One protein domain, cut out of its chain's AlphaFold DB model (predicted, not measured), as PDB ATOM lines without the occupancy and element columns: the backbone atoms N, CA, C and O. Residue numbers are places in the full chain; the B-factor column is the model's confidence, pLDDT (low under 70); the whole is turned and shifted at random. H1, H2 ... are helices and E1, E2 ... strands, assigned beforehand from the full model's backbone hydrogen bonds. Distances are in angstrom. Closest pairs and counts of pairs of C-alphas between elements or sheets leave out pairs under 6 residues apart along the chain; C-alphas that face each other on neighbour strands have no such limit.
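This is residues 5 to 77 of the 115 residues of the protein "Predicted protein" of Nematostella vectensis (UniProt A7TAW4). There is little regular structure: a short ribbon of two antiparallel strands, E1 and E2, lies in the middle of a loose frame, with H1 beyond one end, H2 and H3 beyond the other, and residues 39 to 66 as a wide loop. The 73 printed residues run H1, E1, H2, H3, E2, a mixed class with only 24 residues in named elements. The whole is loose, radius of gyration of the C-alphas 15.9 A, and spans 45 by 29 by 26 A.

Find E1, residues 24 to 26, from C-alpha 24 at (-16.603, -85.996, 40.291), and E2, residues 67 to 69. H1, residues 5 to 13, runs 12.3 A from (-20.071, -81.880, 28.848). H2 is residues 29 to 32; H3 is 34 to 38.

Look at N 24 and O 69, 2.9 A apart, between E1 and E2. H2 and H3 are close but not clearly touching, closest C-alphas Phe 30 and Leu 36, 6.4 A. H1 and H2 are apart. Every O i to N i+4 pair is within hydrogen-bond range in H1; H3 has 0 of 1, but 2 of 2 O i to N i+3; H2 is too short for an i+4 pair.

The farthest C-alphas, Leu 17 and Glu 49, are 45.0 A apart. The H3 to E2 link is long, 28 residues. The printed part has no cut, and no printed residue is under 70 in pLDDT.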
ATOM      1  N   ARG A   5     -19.434 -81.251  30.021       95.06
ATOM      2  CA  ARG A   5     -20.071 -81.880  28.848       95.06
ATOM      3  C   ARG A   5     -19.852 -83.397  28.765       95.06
ATOM      4  O   ARG A   5     -20.737 -84.119  28.312       95.06
ATOM      5  N   VAL A   6     -18.676 -83.876  29.174       95.50
ATOM      6  CA  VAL A   6     -18.324 -85.303  29.185       95.50
ATOM      7  C   VAL A   6     -19.055 -85.983  30.330       95.50
ATOM      8  O   VAL A   6     -19.720 -86.993  30.102       95.50
ATOM      9  N   PHE A   7     -19.024 -85.384  31.521       95.88
ATOM     10  CA  PHE A   7     -19.749 -85.906  32.675       95.88
ATOM     11  C   PHE A   7     -21.265 -85.968  32.418       95.88
ATOM     12  O   PHE A   7     -21.880 -87.008  32.613       95.88
ATOM     13  N   ASN A   8     -21.863 -84.918  31.851       96.25
ATOM     14  CA  ASN A   8     -23.286 -84.895  31.492       96.25
ATOM     15  C   ASN A   8     -23.661 -85.940  30.425       96.25
ATOM     16  O   ASN A   8     -24.765 -86.481  30.427       96.25
ATOM     17  N   ARG A   9     -22.756 -86.242  29.485       97.19
ATOM     18  CA  ARG A   9     -22.968 -87.342  28.535       97.19
ATOM     19  C   ARG A   9     -22.966 -88.678  29.273       97.19
ATOM     20  O   ARG A   9     -23.897 -89.457  29.104       97.19
ATOM     21  N   TYR A  10     -21.960 -88.900  30.116       97.00
ATOM     22  CA  TYR A  10     -21.820 -90.105  30.928       97.00
ATOM     23  C   TYR A  10     -23.058 -90.372  31.801       97.00
ATOM     24  O   TYR A  10     -23.605 -91.478  31.768       97.00
ATOM     25  N   THR A  11     -23.556 -89.359  32.520       96.75
ATOM     26  CA  THR A  11     -24.725 -89.501  33.407       96.75
ATOM     27  C   THR A  11     -25.989 -89.912  32.650       96.75
ATOM     28  O   THR A  11     -26.812 -90.659  33.183       96.75
ATOM     29  N   LYS A  12     -26.137 -89.473  31.394       96.38
ATOM     30  CA  LYS A  12     -27.297 -89.780  30.546       96.38
ATOM     31  C   LYS A  12     -27.212 -91.138  29.859       96.38
ATOM     32  O   LYS A  12     -28.253 -91.757  29.654       96.38
ATOM     33  N   THR A  13     -26.016 -91.589  29.481       96.94
ATOM     34  CA  THR A  13     -25.863 -92.768  28.610       96.94
ATOM     35  C   THR A  13     -25.325 -94.003  29.315       96.94
ATOM     36  O   THR A  13     -25.665 -95.110  28.902       96.94
ATOM     37  N   ARG A  14     -24.481 -93.845  30.344       96.31
ATOM     38  CA  ARG A  14     -23.715 -94.964  30.911       96.31
ATOM     39  C   ARG A  14     -23.897 -95.164  32.406       96.31
ATOM     40  O   ARG A  14     -23.962 -96.312  32.821       96.31
ATOM     41  N   ALA A  15     -24.066 -94.098  33.188       96.81
ATOM     42  CA  ALA A  15     -24.076 -94.182  34.651       96.81
ATOM     43  C   ALA A  15     -25.029 -95.247  35.223       96.81
ATOM     44  O   ALA A  15     -24.669 -95.955  36.149       96.81
ATOM     45  N   LYS A  16     -26.224 -95.422  34.643       95.00
ATOM     46  CA  LYS A  16     -27.213 -96.411  35.118       95.00
ATOM     47  C   LYS A  16     -26.790 -97.874  34.928       95.00
ATOM     48  O   LYS A  16     -27.445 -98.757  35.469       95.00
ATOM     49  N   LEU A  17     -25.776 -98.125  34.104       96.06
ATOM     50  CA  LEU A  17     -25.260 -99.457  33.793       96.06
ATOM     51  C   LEU A  17     -24.044 -99.819  34.652       96.06
ATOM     52  O   LEU A  17     -23.629-100.975  34.652       96.06
ATOM     53  N   ASP A  18     -23.463 -98.844  35.349       94.94
ATOM     54  CA  ASP A  18     -22.274 -99.055  36.159       94.94
ATOM     55  C   ASP A  18     -22.686 -99.442  37.585       94.94
ATOM     56  O   ASP A  18     -23.554 -98.815  38.189       94.94
ATOM     57  N   ALA A  19     -22.033-100.465  38.145       92.06
ATOM     58  CA  ALA A  19     -22.271-100.884  39.529       92.06
ATOM     59  C   ALA A  19     -21.869 -99.800  40.548       92.06
ATOM     60  O   ALA A  19     -22.450 -99.718  41.625       92.06
ATOM     61  N   ALA A  20     -20.891 -98.963  40.190       91.44
ATOM     62  CA  ALA A  20     -20.439 -97.810  40.959       91.44
ATOM     63  C   ALA A  20     -20.252 -96.616  40.004       91.44
ATOM     64  O   ALA A  20     -19.178 -96.460  39.416       91.44
ATOM     65  N   PRO A  21     -21.296 -95.800  39.779       96.12
ATOM     66  CA  PRO A  21     -21.222 -94.710  38.820       96.12
ATOM     67  C   PRO A  21     -20.278 -93.593  39.282       96.12
ATOM     68  O   PRO A  21     -20.148 -93.336  40.482       96.12
ATOM     69  N   TRP A  22     -19.660 -92.884  38.334       94.44
ATOM     70  CA  TRP A  22     -18.644 -91.871  38.629       94.44
ATOM     71  C   TRP A  22     -19.170 -90.730  39.493       94.44
ATOM     72  O   TRP A  22     -20.202 -90.128  39.195       94.44
ATOM     73  N   MET A  23     -18.377 -90.372  40.496       94.88
ATOM     74  CA  MET A  23     -18.523 -89.152  41.273       94.88
ATOM     75  C   MET A  23     -17.340 -88.242  40.964       94.88
ATOM     76  O   MET A  23     -16.191 -88.683  40.986       94.88
ATOM     77  N   VAL A  24     -17.623 -86.987  40.632       94.69
ATOM     78  CA  VAL A  24     -16.603 -85.996  40.291       94.69
ATOM     79  C   VAL A  24     -16.449 -85.042  41.463       94.69
ATOM     80  O   VAL A  24     -17.433 -84.456  41.909       94.69
ATOM     81  N   PHE A  25     -15.208 -84.885  41.919       94.12
ATOM     82  CA  PHE A  25     -14.780 -83.880  42.886       94.12
ATOM     83  C   PHE A  25     -13.955 -82.834  42.138       94.12
ATOM     84  O   PHE A  25     -12.996 -83.190  41.451       94.12
ATOM     85  N   MET A  26     -14.354 -81.568  42.222       93.75
ATOM     86  CA  MET A  26     -13.688 -80.463  41.526       93.75
ATOM     87  C   MET A  26     -13.178 -79.440  42.547       93.75
ATOM     88  O   MET A  26     -13.960 -78.568  42.934       93.75
ATOM     89  N   PRO A  27     -11.922 -79.569  43.017       92.88
ATOM     90  CA  PRO A  27     -11.317 -78.588  43.920       92.88
ATOM     91  C   PRO A  27     -10.962 -77.285  43.200       92.88
ATOM     92  O   PRO A  27     -11.184 -76.209  43.736       92.88
ATOM     93  N   ASP A  28     -10.520 -77.397  41.943       91.25
ATOM     94  CA  ASP A  28      -9.996 -76.327  41.084       91.25
ATOM     95  C   ASP A  28     -11.079 -75.438  40.439       91.25
ATOM     96  O   ASP A  28     -10.798 -74.577  39.601       91.25
ATOM     97  N   VAL A  29     -12.354 -75.687  40.747       92.25
ATOM     98  CA  VAL A  29     -13.475 -75.070  40.026       92.25
ATOM     99  C   VAL A  29     -13.610 -73.579  40.316       92.25
ATOM    100  O   VAL A  29     -14.017 -72.836  39.428       92.25
ATOM    101  N   PHE A  30     -13.257 -73.130  41.518       92.75
ATOM    102  CA  PHE A  30     -13.392 -71.726  41.908       92.75
ATOM    103  C   PHE A  30     -12.219 -70.874  41.412       92.75
ATOM    104  O   PHE A  30     -12.376 -69.677  41.205       92.75
ATOM    105  N   GLU A  31     -11.064 -71.485  41.161       91.75
ATOM    106  CA  GLU A  31      -9.916 -70.860  40.509       91.75
ATOM    107  C   GLU A  31     -10.192 -70.687  39.011       91.75
ATOM    108  O   GLU A  31      -9.863 -69.655  38.428       91.75
ATOM    109  N   MET A  32     -10.840 -71.679  38.388       92.12
ATOM    110  CA  MET A  32     -11.230 -71.604  36.976       92.12
ATOM    111  C   MET A  32     -12.452 -70.715  36.725       92.12
ATOM    112  O   MET A  32     -12.533 -70.095  35.665       92.12
ATOM    113  N   TYR A  33     -13.384 -70.657  37.681       94.38
ATOM    114  CA  TYR A  33     -14.646 -69.919  37.586       94.38
ATOM    115  C   TYR A  33     -14.917 -69.115  38.876       94.38
ATOM    116  O   TYR A  33     -15.799 -69.477  39.667       94.38
ATOM    117  N   PRO A  34     -14.168 -68.023  39.130       96.19
ATOM    118  CA  PRO A  34     -14.269 -67.250  40.374       96.19
ATOM    119  C   PRO A  34     -15.646 -66.635  40.632       96.19
ATOM    120  O   PRO A  34     -15.990 -66.324  41.771       96.19
ATOM    121  N   GLU A  35     -16.464 -66.452  39.598       97.31
ATOM    122  CA  GLU A  35     -17.829 -65.950  39.715       97.31
ATOM    123  C   GLU A  35     -18.730 -66.834  40.584       97.31
ATOM    124  O   GLU A  35     -19.615 -66.296  41.249       97.31
ATOM    125  N   LEU A  36     -18.454 -68.143  40.657       95.38
ATOM    126  CA  LEU A  36     -19.217 -69.097  41.469       95.38
ATOM    127  C   LEU A  36     -19.088 -68.829  42.975       95.38
ATOM    128  O   LEU A  36     -19.925 -69.270  43.760       95.38
ATOM    129  N   LEU A  37     -18.069 -68.072  43.400       95.31
ATOM    130  CA  LEU A  37     -17.925 -67.633  44.792       95.31
ATOM    131  C   LEU A  37     -19.047 -66.681  45.228       95.31
ATOM    132  O   LEU A  37     -19.236 -66.471  46.420       95.31
ATOM    133  N   LYS A  38     -19.800 -66.106  44.283       97.19
ATOM    134  CA  LYS A  38     -20.945 -65.232  44.574       97.19
ATOM    135  C   LYS A  38     -22.234 -66.010  44.842       97.19
ATOM    136  O   LYS A  38     -23.187 -65.426  45.348       97.19
ATOM    137  N   ASP A  39     -22.262 -67.300  44.513       96.44
ATOM    138  CA  ASP A  39     -23.470 -68.127  44.572       96.44
ATOM    139  C   ASP A  39     -23.677 -68.797  45.940       96.44
ATOM    140  O   ASP A  39     -24.706 -69.431  46.176       96.44
ATOM    141  N   TYR A  40     -22.719 -68.662  46.862       94.94
ATOM    142  CA  TYR A  40     -22.842 -69.164  48.226       94.94
ATOM    143  C   TYR A  40     -22.040 -68.317  49.219       94.94
ATOM    144  O   TYR A  40     -21.150 -67.556  48.850       94.94
ATOM    145  N   LYS A  41     -22.350 -68.484  50.506       94.12
ATOM    146  CA  LYS A  41     -21.552 -67.979  51.624       94.12
ATOM    147  C   LYS A  41     -21.231 -69.155  52.543       94.12
ATOM    148  O   LYS A  41     -22.097 -70.002  52.768       94.12
ATOM    149  N   VAL A  42     -20.008 -69.202  53.068       93.69
ATOM    150  CA  VAL A  42     -19.638 -70.145  54.131       93.69
ATOM    151  C   VAL A  42     -20.530 -69.882  55.359       93.69
ATOM    152  O   VAL A  42     -20.698 -68.716  55.731       93.69
ATOM    153  N   PRO A  43     -21.159 -70.909  55.965       94.00
ATOM    154  CA  PRO A  43     -21.978 -70.716  57.158       94.00
ATOM    155  C   PRO A  43     -21.163 -70.133  58.315       94.00
ATOM    156  O   PRO A  43     -20.002 -70.487  58.483       94.00
ATOM    157  N   ASP A  44     -21.789 -69.308  59.155       92.12
ATOM    158  CA  ASP A  44     -21.077 -68.588  60.224       92.12
ATOM    159  C   ASP A  44     -20.400 -69.525  61.252       92.12
ATOM    160  O   ASP A  44     -19.418 -69.137  61.864       92.12
ATOM    161  N   TYR A  45     -20.867 -70.774  61.401       90.38
ATOM    162  CA  TYR A  45     -20.242 -71.803  62.257       90.38
ATOM    163  C   TYR A  45     -18.934 -72.397  61.700       90.38
ATOM    164  O   TYR A  45     -18.312 -73.224  62.358       90.38
ATOM    165  N   PHE A  46     -18.579 -72.056  60.461       91.25
ATOM    166  CA  PHE A  46     -17.358 -72.479  59.771       91.25
ATOM    167  C   PHE A  46     -16.591 -71.240  59.305       91.25
ATOM    168  O   PHE A  46     -16.139 -71.166  58.163       91.25
ATOM    169  N   SER A  47     -16.553 -70.219  60.159       87.56
ATOM    170  CA  SER A  47     -15.939 -68.938  59.839       87.56
ATOM    171  C   SER A  47     -14.431 -69.080  59.599       87.56
ATOM    172  O   SER A  47     -13.818 -70.077  59.973       87.56
ATOM    173  N   GLU A  48     -13.809 -68.056  59.010       85.44
ATOM    174  CA  GLU A  48     -12.343 -68.015  58.875       85.44
ATOM    175  C   GLU A  48     -11.623 -68.074  60.235       85.44
ATOM    176  O   GLU A  48     -10.487 -68.541  60.301       85.44
ATOM    177  N   GLU A  49     -12.278 -67.641  61.321       86.94
ATOM    178  CA  GLU A  49     -11.736 -67.715  62.685       86.94
ATOM    179  C   GLU A  49     -11.644 -69.164  63.193       86.94
ATOM    180  O   GLU A  49     -10.757 -69.482  63.986       86.94
ATOM    181  N   ASP A  50     -12.517 -70.048  62.699       86.12
ATOM    182  CA  ASP A  50     -12.541 -71.479  63.023       86.12
ATOM    183  C   ASP A  50     -11.675 -72.317  62.056       86.12
ATOM    184  O   ASP A  50     -11.441 -73.510  62.280       86.12
ATOM    185  N   ASP A  51     -11.183 -71.711  60.970       89.62
ATOM    186  CA  ASP A  51     -10.320 -72.357  59.985       89.62
ATOM    187  C   ASP A  51      -8.845 -72.287  60.411       89.62
ATOM    188  O   ASP A  51      -8.099 -71.354  60.101       89.62
ATOM    189  N   PHE A  52      -8.389 -73.342  61.087       87.62
ATOM    190  CA  PHE A  52      -7.001 -73.489  61.542       87.62
ATOM    191  C   PHE A  52      -5.955 -73.502  60.410       87.62
ATOM    192  O   PHE A  52      -4.757 -73.436  60.687       87.62
ATOM    193  N   MET A  53      -6.377 -73.585  59.144       88.25
ATOM    194  CA  MET A  53      -5.482 -73.635  57.988       88.25
ATOM    195  C   MET A  53      -5.311 -72.268  57.302       88.25
ATOM    196  O   MET A  53      -4.578 -72.183  56.317       88.25
ATOM    197  N   THR A  54      -5.957 -71.193  57.779       85.19
ATOM    198  CA  THR A  54      -5.952 -69.853  57.140       85.19
ATOM    199  C   THR A  54      -4.548 -69.273  56.915       85.19
ATOM    200  O   THR A  54      -4.330 -68.533  55.962       85.19
ATOM    201  N   GLY A  55      -3.568 -69.636  57.747       85.19
ATOM    202  CA  GLY A  55      -2.174 -69.191  57.609       85.19
ATOM    203  C   GLY A  55      -1.263 -70.113  56.790       85.19
ATOM    204  O   GLY A  55      -0.073 -69.823  56.660       85.19
ATOM    205  N   VAL A  56      -1.772 -71.241  56.286       90.94
ATOM    206  CA  VAL A  56      -0.977 -72.192  55.499       90.94
ATOM    207  C   VAL A  56      -0.861 -71.671  54.062       90.94
ATOM    208  O   VAL A  56      -1.896 -71.371  53.469       90.94
ATOM    209  N   PRO A  57       0.357 -71.575  53.486       92.06
ATOM    210  CA  PRO A  57       0.538 -71.189  52.088       92.06
ATOM    211  C   PRO A  57      -0.299 -72.052  51.141       92.06
ATOM    212  O   PRO A  57      -0.394 -73.260  51.344       92.06
ATOM    213  N   ASP A  58      -0.876 -71.448  50.101       86.44
ATOM    214  CA  ASP A  58      -1.814 -72.128  49.193       86.44
ATOM    215  C   ASP A  58      -1.228 -73.390  48.537       86.44
ATOM    216  O   ASP A  58      -1.947 -74.356  48.305       86.44
ATOM    217  N   ASP A  59       0.080 -73.419  48.271       89.06
ATOM    218  CA  ASP A  59       0.786 -74.571  47.694       89.06
ATOM    219  C   ASP A  59       1.011 -75.725  48.688       89.06
ATOM    220  O   ASP A  59       1.309 -76.850  48.280       89.06
ATOM    221  N   LEU A  60       0.857 -75.456  49.986       90.56
ATOM    222  CA  LEU A  60       0.965 -76.427  51.077       90.56
ATOM    223  C   LEU A  60      -0.387 -76.757  51.715       90.56
ATOM    224  O   LEU A  60      -0.508 -77.760  52.427       90.56
ATOM    225  N   ARG A  61      -1.399 -75.914  51.504       90.56
ATOM    226  CA  ARG A  61      -2.732 -76.105  52.058       90.56
ATOM    227  C   ARG A  61      -3.418 -77.262  51.332       90.56
ATOM    228  O   ARG A  61      -3.383 -77.370  50.113       90.56
ATOM    229  N   MET A  62      -4.056 -78.146  52.097       89.25
ATOM    230  CA  MET A  62      -4.898 -79.189  51.514       89.25
ATOM    231  C   MET A  62      -6.087 -78.546  50.797       89.25
ATOM    232  O   MET A  62      -6.658 -77.578  51.307       89.25
ATOM    233  N   ASP A  63      -6.499 -79.122  49.666       91.50
ATOM    234  CA  ASP A  63      -7.795 -78.795  49.069       91.50
ATOM    235  C   ASP A  63      -8.868 -78.859  50.165       91.50
ATOM    236  O   ASP A  63      -8.916 -79.820  50.936       91.50
ATOM    237  N   TRP A  64      -9.692 -77.818  50.265       90.25
ATOM    238  CA  TRP A  64     -10.651 -77.652  51.368       90.25
ATOM    239  C   TRP A  64     -12.069 -77.314  50.894       90.25
ATOM    240  O   TRP A  64     -13.012 -77.308  51.684       90.25
ATOM    241  N   ARG A  65     -12.239 -77.051  49.595       92.19
ATOM    242  CA  ARG A  65     -13.525 -76.744  48.966       92.19
ATOM    243  C   ARG A  65     -13.665 -77.515  47.667       92.19
ATOM    244  O   ARG A  65     -12.716 -77.622  46.901       92.19
ATOM    245  N   TRP A  66     -14.867 -78.020  47.398       94.62
ATOM    246  CA  TRP A  66     -15.154 -78.781  46.186       94.62
ATOM    247  C   TRP A  66     -16.575 -78.526  45.704       94.62
ATOM    248  O   TRP A  66     -17.507 -78.445  46.505       94.62
ATOM    249  N   ILE A  67     -16.765 -78.545  44.386       95.44
ATOM    250  CA  ILE A  67     -18.063 -78.912  43.814       95.44
ATOM    251  C   ILE A  67     -18.059 -80.419  43.572       95.44
ATOM    252  O   ILE A  67     -17.187 -80.955  42.883       95.44
ATOM    253  N   ILE A  68     -19.055 -81.103  44.140       95.69
ATOM    254  CA  ILE A  68     -19.240 -82.545  43.982       95.69
ATOM    255  C   ILE A  68     -20.460 -82.796  43.102       95.69
ATOM    256  O   ILE A  68     -21.575 -82.390  43.433       95.69
ATOM    257  N   MET A  69     -20.263 -83.527  42.006       96.12
ATOM    258  CA  MET A  69     -21.344 -83.948  41.117       96.12
ATOM    259  C   MET A  69     -21.386 -85.467  41.007       96.12
ATOM    260  O   MET A  69     -20.370 -86.117  40.761       96.12
ATOM    261  N   ALA A  70     -22.579 -86.041  41.154       96.44
ATOM    262  CA  ALA A  70     -22.770 -87.485  41.125       96.44
ATOM    263  C   ALA A  70     -24.164 -87.847  40.578       96.44
ATOM    264  O   ALA A  70     -25.148 -87.215  40.975       96.44
ATOM    265  N   PRO A  71     -24.296 -88.838  39.678       96.94
ATOM    266  CA  PRO A  71     -25.590 -89.399  39.315       96.94
ATOM    267  C   PRO A  71     -26.159 -90.286  40.436       96.94
ATOM    268  O   PRO A  71     -25.486 -90.662  41.394       96.94
ATOM    269  N   ARG A  72     -27.432 -90.673  40.291       95.12
ATOM    270  CA  ARG A  72     -28.072 -91.668  41.164       95.12
ATOM    271  C   ARG A  72     -27.284 -92.982  41.146       95.12
ATOM    272  O   ARG A  72     -26.948 -93.469  40.072       95.12
ATOM    273  N   GLY A  73     -27.094 -93.575  42.324       92.69
ATOM    274  CA  GLY A  73     -26.370 -94.840  42.499       92.69
ATOM    275  C   GLY A  73     -24.895 -94.656  42.854       92.69
ATOM    276  O   GLY A  73     -24.265 -95.608  43.294       92.69
ATOM    277  N   SER A  74     -24.356 -93.442  42.723       96.00
ATOM    278  CA  SER A  74     -23.043 -93.090  43.263       96.00
ATOM    279  C   SER A  74     -23.090 -92.891  44.778       96.00
ATOM    280  O   SER A  74     -24.115 -92.495  45.337       96.00
ATOM    281  N   GLY A  75     -21.946 -93.087  45.430       92.88
ATOM    282  CA  GLY A  75     -21.756 -92.810  46.848       92.88
ATOM    283  C   GLY A  75     -20.285 -92.900  47.241       92.88
ATOM    284  O   GLY A  75     -19.460 -93.384  46.466       92.88
ATOM    285  N   SER A  76     -19.973 -92.426  48.444       90.56
ATOM    286  CA  SER A  76     -18.682 -92.661  49.093       90.56
ATOM    287  C   SER A  76     -18.809 -93.848  50.041       90.56
ATOM    288  O   SER A  76     -19.857 -94.035  50.661       90.56
ATOM    289  N   GLY A  77     -17.745 -94.642  50.161       88.50
ATOM    290  CA  GLY A  77     -17.643 -95.639  51.225       88.50
ATOM    291  C   GLY A  77     -17.548 -94.981  52.604       88.50
ATOM    292  O   GLY A  77     -17.433 -93.762  52.715       88.50
TER     293      GLY A  77